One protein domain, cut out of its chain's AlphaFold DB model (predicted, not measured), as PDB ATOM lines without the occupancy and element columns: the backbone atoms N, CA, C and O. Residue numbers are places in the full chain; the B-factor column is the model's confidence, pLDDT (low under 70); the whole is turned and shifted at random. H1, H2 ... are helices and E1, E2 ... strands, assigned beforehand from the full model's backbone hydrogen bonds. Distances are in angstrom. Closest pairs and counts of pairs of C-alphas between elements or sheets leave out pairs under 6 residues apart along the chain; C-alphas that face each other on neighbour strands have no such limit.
ATOM      1  N   GLN A   5     230.745 160.754 168.100       88.75
ATOM      2  CA  GLN A   5     231.919 161.608 167.976       88.75
ATOM      3  C   GLN A   5     231.670 162.908 168.737       88.75
ATOM      4  O   GLN A   5     230.620 163.526 168.584       88.75
ATOM      5  N   GLN A   6     232.637 163.316 169.554       90.56
ATOM      6  CA  GLN A   6     232.600 164.586 170.271       90.56
ATOM      7  C   GLN A   6     233.652 165.522 169.679       90.56
ATOM      8  O   GLN A   6     234.816 165.144 169.537       90.56
ATOM      9  N   LEU A   7     233.230 166.726 169.311       92.12
ATOM     10  CA  LEU A   7     234.070 167.795 168.787       92.12
ATOM     11  C   LEU A   7     234.018 168.967 169.763       92.12
ATOM     12  O   LEU A   7     232.952 169.309 170.265       92.12
ATOM     13  N   THR A   8     235.155 169.605 170.012       92.81
ATOM     14  CA  THR A   8     235.219 170.813 170.841       92.81
ATOM     15  C   THR A   8     235.432 172.016 169.942       92.81
ATOM     16  O   THR A   8     236.410 172.070 169.194       92.81
ATOM     17  N   TYR A   9     234.525 172.987 170.015       91.50
ATOM     18  CA  TYR A   9     234.701 174.262 169.338       91.50
ATOM     19  C   TYR A   9     235.823 175.067 169.997       91.50
ATOM     20  O   TYR A   9     235.859 175.225 171.218       91.50
ATOM     21  N   VAL A  10     236.718 175.616 169.176       90.81
ATOM     22  CA  VAL A  10     237.794 176.502 169.623       90.81
ATOM     23  C   VAL A  10     237.575 177.873 168.988       90.81
ATOM     24  O   VAL A  10     237.711 177.995 167.770       90.81
ATOM     25  N   PRO A  11     237.255 178.912 169.776       86.25
ATOM     26  CA  PRO A  11     236.938 180.212 169.219       86.25
ATOM     27  C   PRO A  11     238.154 180.899 168.600       86.25
ATOM     28  O   PRO A  11     239.222 181.001 169.208       86.25
ATOM     29  N   ILE A  12     237.959 181.476 167.411       85.69
ATOM     30  CA  ILE A  12     238.960 182.352 166.773       85.69
ATOM     31  C   ILE A  12     239.143 183.687 167.507       85.69
ATOM     32  O   ILE A  12     240.078 184.440 167.226       85.69
ATOM     33  N   VAL A  13     238.203 184.038 168.381       84.19
ATOM     34  CA  VAL A  13     238.257 185.214 169.245       84.19
ATOM     35  C   VAL A  13     238.647 184.731 170.634       84.19
ATOM     36  O   VAL A  13     237.924 183.944 171.229       84.19
ATOM     37  N   ARG A  14     239.795 185.171 171.155       79.00
ATOM     38  CA  ARG A  14     240.259 184.752 172.491       79.00
ATOM     39  C   ARG A  14     239.612 185.562 173.609       79.00
ATOM     40  O   ARG A  14     239.300 185.011 174.657       79.00
ATOM     41  N   GLU A  15     239.378 186.843 173.356       80.75
ATOM     42  CA  GLU A  15     238.820 187.788 174.315       80.75
ATOM     43  C   GLU A  15     237.802 188.694 173.619       80.75
ATOM     44  O   GLU A  15     237.993 189.078 172.463       80.75
ATOM     45  N   ILE A  16     236.716 189.020 174.321       82.25
ATOM     46  CA  ILE A  16     235.659 189.897 173.819       82.25
ATOM     47  C   ILE A  16     235.959 191.337 174.235       82.25
ATOM     48  O   ILE A  16     235.857 191.683 175.412       82.25
ATOM     49  N   VAL A  17     236.281 192.185 173.258       77.50
ATOM     50  CA  VAL A  17     236.581 193.612 173.469       77.50
ATOM     51  C   VAL A  17     235.435 194.498 172.971       77.50
ATOM     52  O   VAL A  17     235.313 195.652 173.377       77.50
ATOM     53  N   GLY A  18     234.533 193.961 172.144       78.12
ATOM     54  CA  GLY A  18     233.298 194.645 171.775       78.12
ATOM     55  C   GLY A  18     232.320 193.817 170.943       78.12
ATOM     56  O   GLY A  18     232.502 192.629 170.687       78.12
ATOM     57  N   SER A  19     231.263 194.479 170.473       86.19
ATOM     58  CA  SER A  19     230.156 193.876 169.711       86.19
ATOM     59  C   SER A  19     230.590 193.152 168.431       86.19
ATOM     60  O   SER A  19     230.031 192.115 168.070       86.19
ATOM     61  N   LYS A  20     231.616 193.673 167.743       88.00
ATOM     62  CA  LYS A  20     232.173 193.058 166.528       88.00
ATOM     63  C   LYS A  20     232.770 191.678 166.799       88.00
ATOM     64  O   LYS A  20     232.679 190.808 165.935       88.00
ATOM     65  N   ASP A  21     233.338 191.476 167.984       88.81
ATOM     66  CA  ASP A  21     233.962 190.214 168.370       88.81
ATOM     67  C   ASP A  21     232.911 189.126 168.584       88.81
ATOM     68  O   ASP A  21     233.087 188.008 168.105       88.81
ATOM     69  N   ILE A  22     231.767 189.473 169.186       91.56
ATOM     70  CA  ILE A  22     230.625 188.558 169.308       91.56
ATOM     71  C   ILE A  22     230.060 188.189 167.944       91.56
ATOM     72  O   ILE A  22     229.880 187.010 167.658       91.56
ATOM     73  N   LEU A  23     229.839 189.165 167.060       91.94
ATOM     74  CA  LEU A  23     229.352 188.877 165.708       91.94
ATOM     75  C   LEU A  23     230.324 187.988 164.922       91.94
ATOM     76  O   LEU A  23     229.895 187.120 164.163       91.94
ATOM     77  N   ARG A  24     231.633 188.197 165.092       93.69
ATOM     78  CA  ARG A  24     232.667 187.366 164.472       93.69
ATOM     79  C   ARG A  24     232.676 185.951 165.051       93.69
ATOM     80  O   ARG A  24     232.729 185.005 164.274       93.69
ATOM     81  N   MET A  25     232.590 185.806 166.371       95.31
ATOM     82  CA  MET A  25     232.507 184.507 167.042       95.31
ATOM     83  C   MET A  25     231.236 183.745 166.636       95.31
ATOM     84  O   MET A  25     231.330 182.584 166.262       95.31
ATOM     85  N   LEU A  26     230.070 184.395 166.564       94.62
ATOM     86  CA  LEU A  26     228.833 183.747 166.107       94.62
ATOM     87  C   LEU A  26     228.922 183.277 164.648       94.62
ATOM     88  O   LEU A  26     228.453 182.193 164.317       94.62
ATOM     89  N   LYS A  27     229.558 184.058 163.765       94.75
ATOM     90  CA  LYS A  27     229.830 183.621 162.383       94.75
ATOM     91  C   LYS A  27     230.748 182.399 162.342       94.75
ATOM     92  O   LYS A  27     230.546 181.514 161.520       94.75
ATOM     93  N   ASP A  28     231.736 182.354 163.224       95.50
ATOM     94  CA  ASP A  28     232.685 181.248 163.329       95.50
ATOM     95  C   ASP A  28     232.035 179.962 163.874       95.50
ATOM     96  O   ASP A  28     232.220 178.886 163.301       95.50
ATOM     97  N   VAL A  29     231.182 180.077 164.898       95.38
ATOM     98  CA  VAL A  29     230.331 178.974 165.378       95.38
ATOM     99  C   VAL A  29     229.438 178.466 164.248       95.38
ATOM    100  O   VAL A  29     229.415 177.267 163.980       95.38
ATOM    101  N   ARG A  30     228.756 179.367 163.526       95.50
ATOM    102  CA  ARG A  30     227.906 178.996 162.385       95.50
ATOM    103  C   ARG A  30     228.689 178.230 161.322       95.50
ATOM    104  O   ARG A  30     228.227 177.186 160.881       95.50
ATOM    105  N   ASN A  31     229.876 178.701 160.943       94.69
ATOM    106  CA  ASN A  31     230.723 178.010 159.969       94.69
ATOM    107  C   ASN A  31     231.176 176.631 160.472       94.69
ATOM    108  O   ASN A  31     231.205 175.674 159.702       94.69
ATOM    109  N   SER A  32     231.492 176.513 161.764       93.88
ATOM    110  CA  SER A  32     231.864 175.238 162.385       93.88
ATOM    111  C   SER A  32     230.721 174.226 162.331       93.88
ATOM    112  O   SER A  32     230.958 173.060 162.027       93.88
ATOM    113  N   ILE A  33     229.483 174.675 162.562       94.19
ATOM    114  CA  ILE A  33     228.292 173.830 162.440       94.19
ATOM    115  C   ILE A  33     228.023 173.478 160.971       94.19
ATOM    116  O   ILE A  33     227.807 172.310 160.680       94.19
ATOM    117  N   ILE A  34     228.116 174.431 160.033       94.62
ATOM    118  CA  ILE A  34     227.908 174.193 158.586       94.62
ATOM    119  C   ILE A  34     228.856 173.120 158.037       94.62
ATOM    120  O   ILE A  34     228.454 172.307 157.205       94.62
ATOM    121  N   ASN A  35     230.102 173.077 158.518       92.00
ATOM    122  CA  ASN A  35     231.066 172.048 158.118       92.00
ATOM    123  C   ASN A  35     230.625 170.622 158.500       92.00
ATOM    124  O   ASN A  35     231.118 169.659 157.916       92.00
ATOM    125  N   ILE A  36     229.732 170.488 159.484       92.06
ATOM    126  CA  ILE A  36     229.200 169.214 159.982       92.06
ATOM    127  C   ILE A  36     227.795 168.965 159.408       92.06
ATOM    128  O   ILE A  36     227.491 167.859 158.969       92.06
ATOM    129  N   GLU A  37     226.953 169.997 159.384       92.56
ATOM    130  CA  GLU A  37     225.573 169.981 158.908       92.56
ATOM    131  C   GLU A  37     225.342 171.141 157.918       92.56
ATOM    132  O   GLU A  37     224.979 172.251 158.324       92.56
ATOM    133  N   PRO A  38     225.523 170.913 156.604       91.75
ATOM    134  CA  PRO A  38     225.447 171.976 155.598       91.75
ATOM    135  C   PRO A  38     224.107 172.724 155.554       91.75
ATOM    136  O   PRO A  38     224.072 173.920 155.268       91.75
ATOM    137  N   ASP A  39     222.997 172.061 155.893       91.81
ATOM    138  CA  ASP A  39     221.668 172.685 155.938       91.81
ATOM    139  C   ASP A  39     221.549 173.803 156.986       91.81
ATOM    140  O   ASP A  39     220.673 174.671 156.875       91.81
ATOM    141  N   PHE A  40     222.469 173.845 157.954       93.31
ATOM    142  CA  PHE A  40     222.570 174.924 158.930       93.31
ATOM    143  C   PHE A  40     222.869 176.288 158.287       93.31
ATOM    144  O   PHE A  40     222.627 177.330 158.897       93.31
ATOM    145  N   GLU A  41     223.321 176.332 157.028       92.00
ATOM    146  CA  GLU A  41     223.534 177.580 156.289       92.00
ATOM    147  C   GLU A  41     222.264 178.441 156.212       92.00
ATOM    148  O   GLU A  41     222.350 179.665 156.173       92.00
ATOM    149  N   LYS A  42     221.070 177.849 156.275       91.62
ATOM    150  CA  LYS A  42     219.805 178.602 156.241       91.62
ATOM    151  C   LYS A  42     219.500 179.331 157.557       91.62
ATOM    152  O   LYS A  42     218.632 180.201 157.570       91.62
ATOM    153  N   ARG A  43     220.196 178.992 158.650       91.81
ATOM    154  CA  ARG A  43     219.988 179.579 159.981       91.81
ATOM    155  C   ARG A  43     220.591 180.975 160.079       91.81
ATOM    156  O   ARG A  43     221.667 181.273 159.553       91.81
ATOM    157  N   THR A  44     219.896 181.836 160.802       93.19
ATOM    158  CA  THR A  44     220.318 183.200 161.112       93.19
ATOM    159  C   THR A  44     221.388 183.223 162.209       93.19
ATOM    160  O   THR A  44     221.567 182.272 162.972       93.19
ATOM    161  N   LEU A  45     222.096 184.352 162.343       92.12
ATOM    162  CA  LEU A  45     223.023 184.547 163.469       92.12
ATOM    163  C   LEU A  45     222.301 184.599 164.821       92.12
ATOM    164  O   LEU A  45     222.908 184.265 165.834       92.12
ATOM    165  N   LYS A  46     221.016 184.973 164.839       91.94
ATOM    166  CA  LYS A  46     220.192 184.942 166.047       91.94
ATOM    167  C   LYS A  46     219.912 183.504 166.496       91.94
ATOM    168  O   LYS A  46     220.130 183.185 167.653       91.94
ATOM    169  N   GLU A  47     219.530 182.619 165.578       92.88
ATOM    170  CA  GLU A  47     219.390 181.185 165.892       92.88
ATOM    171  C   GLU A  47     220.740 180.562 166.291       92.88
ATOM    172  O   GLU A  47     220.808 179.712 167.173       92.88
ATOM    173  N   THR A  48     221.841 181.022 165.683       93.88
ATOM    174  CA  THR A  48     223.191 180.589 166.080       93.88
ATOM    175  C   THR A  48     223.528 181.022 167.509       93.88
ATOM    176  O   THR A  48     224.152 180.258 168.241       93.88
ATOM    177  N   LEU A  49     223.116 182.227 167.920       94.50
ATOM    178  CA  LEU A  49     223.271 182.703 169.295       94.50
ATOM    179  C   LEU A  49     222.548 181.776 170.278       94.50
ATOM    180  O   LEU A  49     223.180 181.322 171.224       94.50
ATOM    181  N   GLU A  50     221.284 181.439 170.024       93.50
ATOM    182  CA  GLU A  50     220.488 180.562 170.900       93.50
ATOM    183  C   GLU A  50     221.153 179.185 171.098       93.50
ATOM    184  O   GLU A  50     221.189 178.647 172.207       93.50
ATOM    185  N   ILE A  51     221.758 178.637 170.041       94.31
ATOM    186  CA  ILE A  51     222.521 177.382 170.102       94.31
ATOM    187  C   ILE A  51     223.842 177.556 170.856       94.31
ATOM    188  O   ILE A  51     224.211 176.727 171.681       94.31
ATOM    189  N   ALA A  52     224.577 178.635 170.609       93.50
ATOM    190  CA  ALA A  52     225.811 178.896 171.339       93.50
ATOM    191  C   ALA A  52     225.553 179.131 172.843       93.50
ATOM    192  O   ALA A  52     226.404 178.809 173.669       93.50
ATOM    193  N   GLU A  53     224.373 179.630 173.216       91.69
ATOM    194  CA  GLU A  53     223.946 179.803 174.608       91.69
ATOM    195  C   GLU A  53     223.597 178.496 175.324       91.69
ATOM    196  O   GLU A  53     223.836 178.388 176.535       91.69
ATOM    197  N   SER A  54     223.076 177.487 174.614       92.31
ATOM    198  CA  SER A  54     222.867 176.159 175.210       92.31
ATOM    199  C   SER A  54     224.210 175.572 175.672       92.31
ATOM    200  O   SER A  54     224.317 175.053 176.789       92.31
ATOM    201  N   GLY A  55     225.263 175.799 174.880       91.56
ATOM    202  CA  GLY A  55     226.621 175.303 175.099       91.56
ATOM    203  C   GLY A  55     226.897 173.970 174.414       91.56
ATOM    204  O   GLY A  55     228.007 173.460 174.529       91.56
ATOM    205  N   ASN A  56     225.933 173.418 173.681       93.56
ATOM    206  CA  ASN A  56     226.093 172.163 172.959       93.56
ATOM    207  C   ASN A  56     225.185 172.106 171.723       93.56
ATOM    208  O   ASN A  56     224.043 172.567 171.747       93.56
ATOM    209  N   TYR A  57     225.682 171.481 170.658       94.00
ATOM    210  CA  TYR A  57     224.920 171.209 169.443       94.00
ATOM    211  C   TYR A  57     225.016 169.732 169.066       94.00
ATOM    212  O   TYR A  57     226.097 169.147 169.108       94.00
ATOM    213  N   LEU A  58     223.882 169.122 168.722       93.06
ATOM    214  CA  LEU A  58     223.785 167.702 168.390       93.06
ATOM    215  C   LEU A  58     223.317 167.550 166.945       93.06
ATOM    216  O   LEU A  58     222.262 168.063 166.584       93.06
ATOM    217  N   VAL A  59     224.090 166.810 166.153       90.19
ATOM    218  CA  VAL A  59     223.719 166.410 164.793       90.19
ATOM    219  C   VAL A  59     223.427 164.918 164.799       90.19
ATOM    220  O   VAL A  59     224.300 164.096 165.099       90.19
ATOM    221  N   GLU A  60     222.186 164.573 164.466       86.12
ATOM    222  CA  GLU A  60     221.726 163.192 164.371       86.12
ATOM    223  C   GLU A  60     221.717 162.739 162.908       86.12
ATOM    224  O   GLU A  60     220.961 163.240 162.079       86.12
ATOM    225  N   GLY A  61     222.566 161.764 162.587       80.56
ATOM    226  CA  GLY A  61     222.612 161.126 161.275       80.56
ATOM    227  C   GLY A  61     222.991 159.652 161.387       80.56
ATOM    228  O   GLY A  61     222.602 158.959 162.324       80.56
ATOM    229  N   GLN A  62     223.801 159.157 160.448       77.00
ATOM    230  CA  GLN A  62     224.389 157.811 160.559       77.00
ATOM    231  C   GLN A  62     225.371 157.693 161.743       77.00
ATOM    232  O   GLN A  62     225.602 156.598 162.258       77.00
ATOM    233  N   MET A  63     225.926 158.825 162.183       84.06
ATOM    234  CA  MET A  63     226.749 158.990 163.377       84.06
ATOM    235  C   MET A  63     226.147 160.113 164.227       84.06
ATOM    236  O   MET A  63     225.621 161.078 163.672       84.06
ATOM    237  N   LEU A  64     226.225 159.990 165.553       88.56
ATOM    238  CA  LEU A  64     225.865 161.071 166.468       88.56
ATOM    239  C   LEU A  64     227.090 161.970 166.659       88.56
ATOM    240  O   LEU A  64     228.101 161.512 167.198       88.56
ATOM    241  N   ILE A  65     226.997 163.228 166.234       91.12
ATOM    242  CA  ILE A  65     228.069 164.211 166.416       91.12
ATOM    243  C   ILE A  65     227.616 165.233 167.455       91.12
ATOM    244  O   ILE A  65     226.595 165.894 167.285       91.12
ATOM    245  N   GLU A  66     228.383 165.355 168.534       93.31
ATOM    246  CA  GLU A  66     228.184 166.359 169.575       93.31
ATOM    247  C   GLU A  66     229.275 167.421 169.472       93.31
ATOM    248  O   GLU A  66     230.460 167.115 169.600       93.31
ATOM    249  N   LEU A  67     228.872 168.665 169.237       94.31
ATOM    250  CA  LEU A  67     229.751 169.824 169.234       94.31
ATOM    251  C   LEU A  67     229.609 170.570 170.564       94.31
ATOM    252  O   LEU A  67     228.558 171.141 170.858       94.31
ATOM    253  N   ASP A  68     230.675 170.572 171.355       94.81
ATOM    254  CA  ASP A  68     230.779 171.337 172.596       94.81
ATOM    255  C   ASP A  68     231.062 172.812 172.280       94.81
ATOM    256  O   ASP A  68     232.089 173.148 171.685       94.81
ATOM    257  N   LEU A  69     230.139 173.683 172.689       95.69
ATOM    258  CA  LEU A  69     230.157 175.134 172.504       95.69
ATOM    259  C   LEU A  69     230.347 175.881 173.835       95.69
ATOM    260  O   LEU A  69     230.107 177.088 173.905       95.69
ATOM    261  N   SER A  70     230.804 175.209 174.895       93.31
ATOM    262  CA  SER A  70     230.964 175.798 176.235       93.31
ATOM    263  C   SER A  70     231.826 177.066 176.243       93.31
ATOM    264  O   SER A  70     231.546 178.011 176.982       93.31
ATOM    265  N   LEU A  71     232.848 177.141 175.383       92.06
ATOM    266  CA  LEU A  71     233.673 178.346 175.241       92.06
ATOM    267  C   LEU A  71     232.896 179.520 174.629       92.06
ATOM    268  O   LEU A  71     232.986 180.638 175.139       92.06
ATOM    269  N   ALA A  72     232.097 179.271 173.588       92.88
ATOM    270  CA  ALA A  72     231.234 180.292 172.991       92.88
ATOM    271  C   ALA A  72     230.188 180.776 174.005       92.88
ATOM    272  O   ALA A  72     230.016 181.982 174.188       92.88
ATOM    273  N   LYS A  73     229.570 179.844 174.740       93.50
ATOM    274  CA  LYS A  73     228.633 180.139 175.831       93.50
ATOM    275  C   LYS A  73     229.241 181.072 176.874       93.50
ATOM    276  O   LYS A  73     228.615 182.061 177.248       93.50
ATOM    277  N   ASN A  74     230.467 180.795 177.315       87.69
ATOM    278  CA  ASN A  74     231.165 181.633 178.291       87.69
ATOM    279  C   ASN A  74     231.436 183.044 177.749       87.69
ATOM    280  O   ASN A  74     231.253 184.021 178.473       87.69
ATOM    281  N   GLN A  75     231.809 183.171 176.473       89.94
ATOM    282  CA  GLN A  75     232.020 184.473 175.832       89.94
ATOM    283  C   GLN A  75     230.717 185.265 175.655       89.94
ATOM    284  O   GLN A  75     230.702 186.476 175.877       89.94
ATOM    285  N   ILE A  76     229.612 184.597 175.313       90.06
ATOM    286  CA  ILE A  76     228.277 185.213 175.231       90.06
ATOM    287  C   ILE A  76     227.821 185.678 176.609       90.06
ATOM    288  O   ILE A  76     227.376 186.816 176.749       90.06
ATOM    289  N   LYS A  77     227.970 184.825 177.629       84.06
ATOM    290  CA  LYS A  77     227.652 185.158 179.019       84.06
ATOM    291  C   LYS A  77     228.433 186.389 179.472       84.06
ATOM    292  O   LYS A  77     227.820 187.356 179.916       84.06
ATOM    293  N   PHE A  78     229.748 186.396 179.258       82.06
ATOM    294  CA  PHE A  78     230.597 187.545 179.559       82.06
ATOM    295  C   PHE A  78     230.113 188.814 178.848       82.06
ATOM    296  O   PHE A  78     229.984 189.868 179.471       82.06
ATOM    297  N   TYR A  79     229.803 188.739 177.551       83.38
ATOM    298  CA  TYR A  79     229.309 189.901 176.818       83.38
ATOM    299  C   TYR A  79     227.962 190.394 177.339       83.38
ATOM    300  O   TYR A  79     227.793 191.596 177.529       83.38
ATOM    301  N   ARG A  80     227.010 189.494 177.597       80.44
ATOM    302  CA  ARG A  80     225.697 189.827 178.162       80.44
ATOM    303  C   ARG A  80     225.843 190.538 179.505       80.44
ATOM    304  O   ARG A  80     225.295 191.624 179.673       80.44
ATOM    305  N   GLU A  81     226.646 189.991 180.413       72.31
ATOM    306  CA  GLU A  81     226.931 190.595 181.724       72.31
ATOM    307  C   GLU A  81     227.495 192.022 181.594       72.31
ATOM    308  O   GLU A  81     227.180 192.905 182.387       72.31
ATOM    309  N   ASN A  82     228.270 192.284 180.540       70.56
ATOM    310  CA  ASN A  82     228.935 193.567 180.308       70.56
ATOM    311  C   ASN A  82     228.177 194.534 179.366       70.56
ATOM    312  O   ASN A  82     228.591 195.689 179.222       70.56
TER     313      ASN A  82
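Overview. This is residues 5 to 82 of the 157 residues of an uncharacterized protein of Ignavibacteria bacterium (UniProt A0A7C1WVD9). A small three-stranded sheet makes one end of an elongated body, and helices make the rest: H1 and H4 run side by side in opposite ways, and H3 crosses both. The short helix H2 packs on the end of H1 that is nearer the sheet, and the tip of the hairpin of E2 and E3 lies at the sheet's far end. The printed part has 78 residues with four named helices and three named strands, in the order E1 H1 H2 H3 E2 E3 H4; the sheet runs E1 E3 E2 and is mixed, and the class is mixed, helices and strands. The whole is compact, with a radius of gyration of the C-alphas of 12.1 A, and spans 41 by 23 by 18 A.

Along the chain. Find C-alpha 5 at (231.919, 161.608, 167.976), where E1, residues 5 to 8, begins. Go on to C-alpha 19 at (230.156, 193.876, 169.711); from there H1, residues 19 to 34, runs 22.7 A. Next come H2, residues 38 to 42, and H3, residues 45 to 54, 14.4 A long. E2, residues 56 to 60, covers 13.2 A, and E3, residues 64 to 68, covers 12.9 A. H4, residues 70 to 82, runs 18.3 A and ends at C-alpha 82, (228.935, 193.567, 180.308).

Arrangement. Begin at H1, the hub, which touches H2, H3 and H4. With its residues 23 to 30 alone it touches H3, about perpendicular at 82 degrees; the closest C-alphas, of Arg 30 and Thr 48, are 6.2 A apart. With residues 22 to 29 alone it touches H4 at a shallow tilt of 23 degrees, opposite ways; the closest C-alphas, of Ile 22 and Ile 76, are 7.2 A apart. With residues 30 to 34 alone it touches H2, where the closest C-alphas, of Ile 34 and Phe 40, are 5.4 A apart. H3 touches H4, about perpendicular at 73 degrees, with the C-alphas of Glu 53 and Lys 73 closest at 4.9 A. H1 only grazes the sheet, with residues 29 to 33, and H4 only grazes it with residues 70 to 73. In the sheet, look at E1 and E3, parallel at 16 degrees, where N 7 and O 66 are within hydrogen-bond range at 2.8 A. E2 and E3 are an antiparallel hairpin at 166 degrees, with N 57 and O 67 2.9 A apart. In H1, H3 and H4 every O i to N i+4 pair is within hydrogen-bond range; in H2 0 of 1 is, beside 2 of 2 O i to N i+3 pairs. H2 and H4 are apart.

Size, cuts and confidence. The two C-alphas farthest apart, of Gln 62 and Asn 82, are 41.1 A from each other. The printed part has no cut. The link from E1 to H1, 10 residues, is short, and the other links are tight. The mean pLDDT of the printed part is 89.8, and no printed residue is under 70.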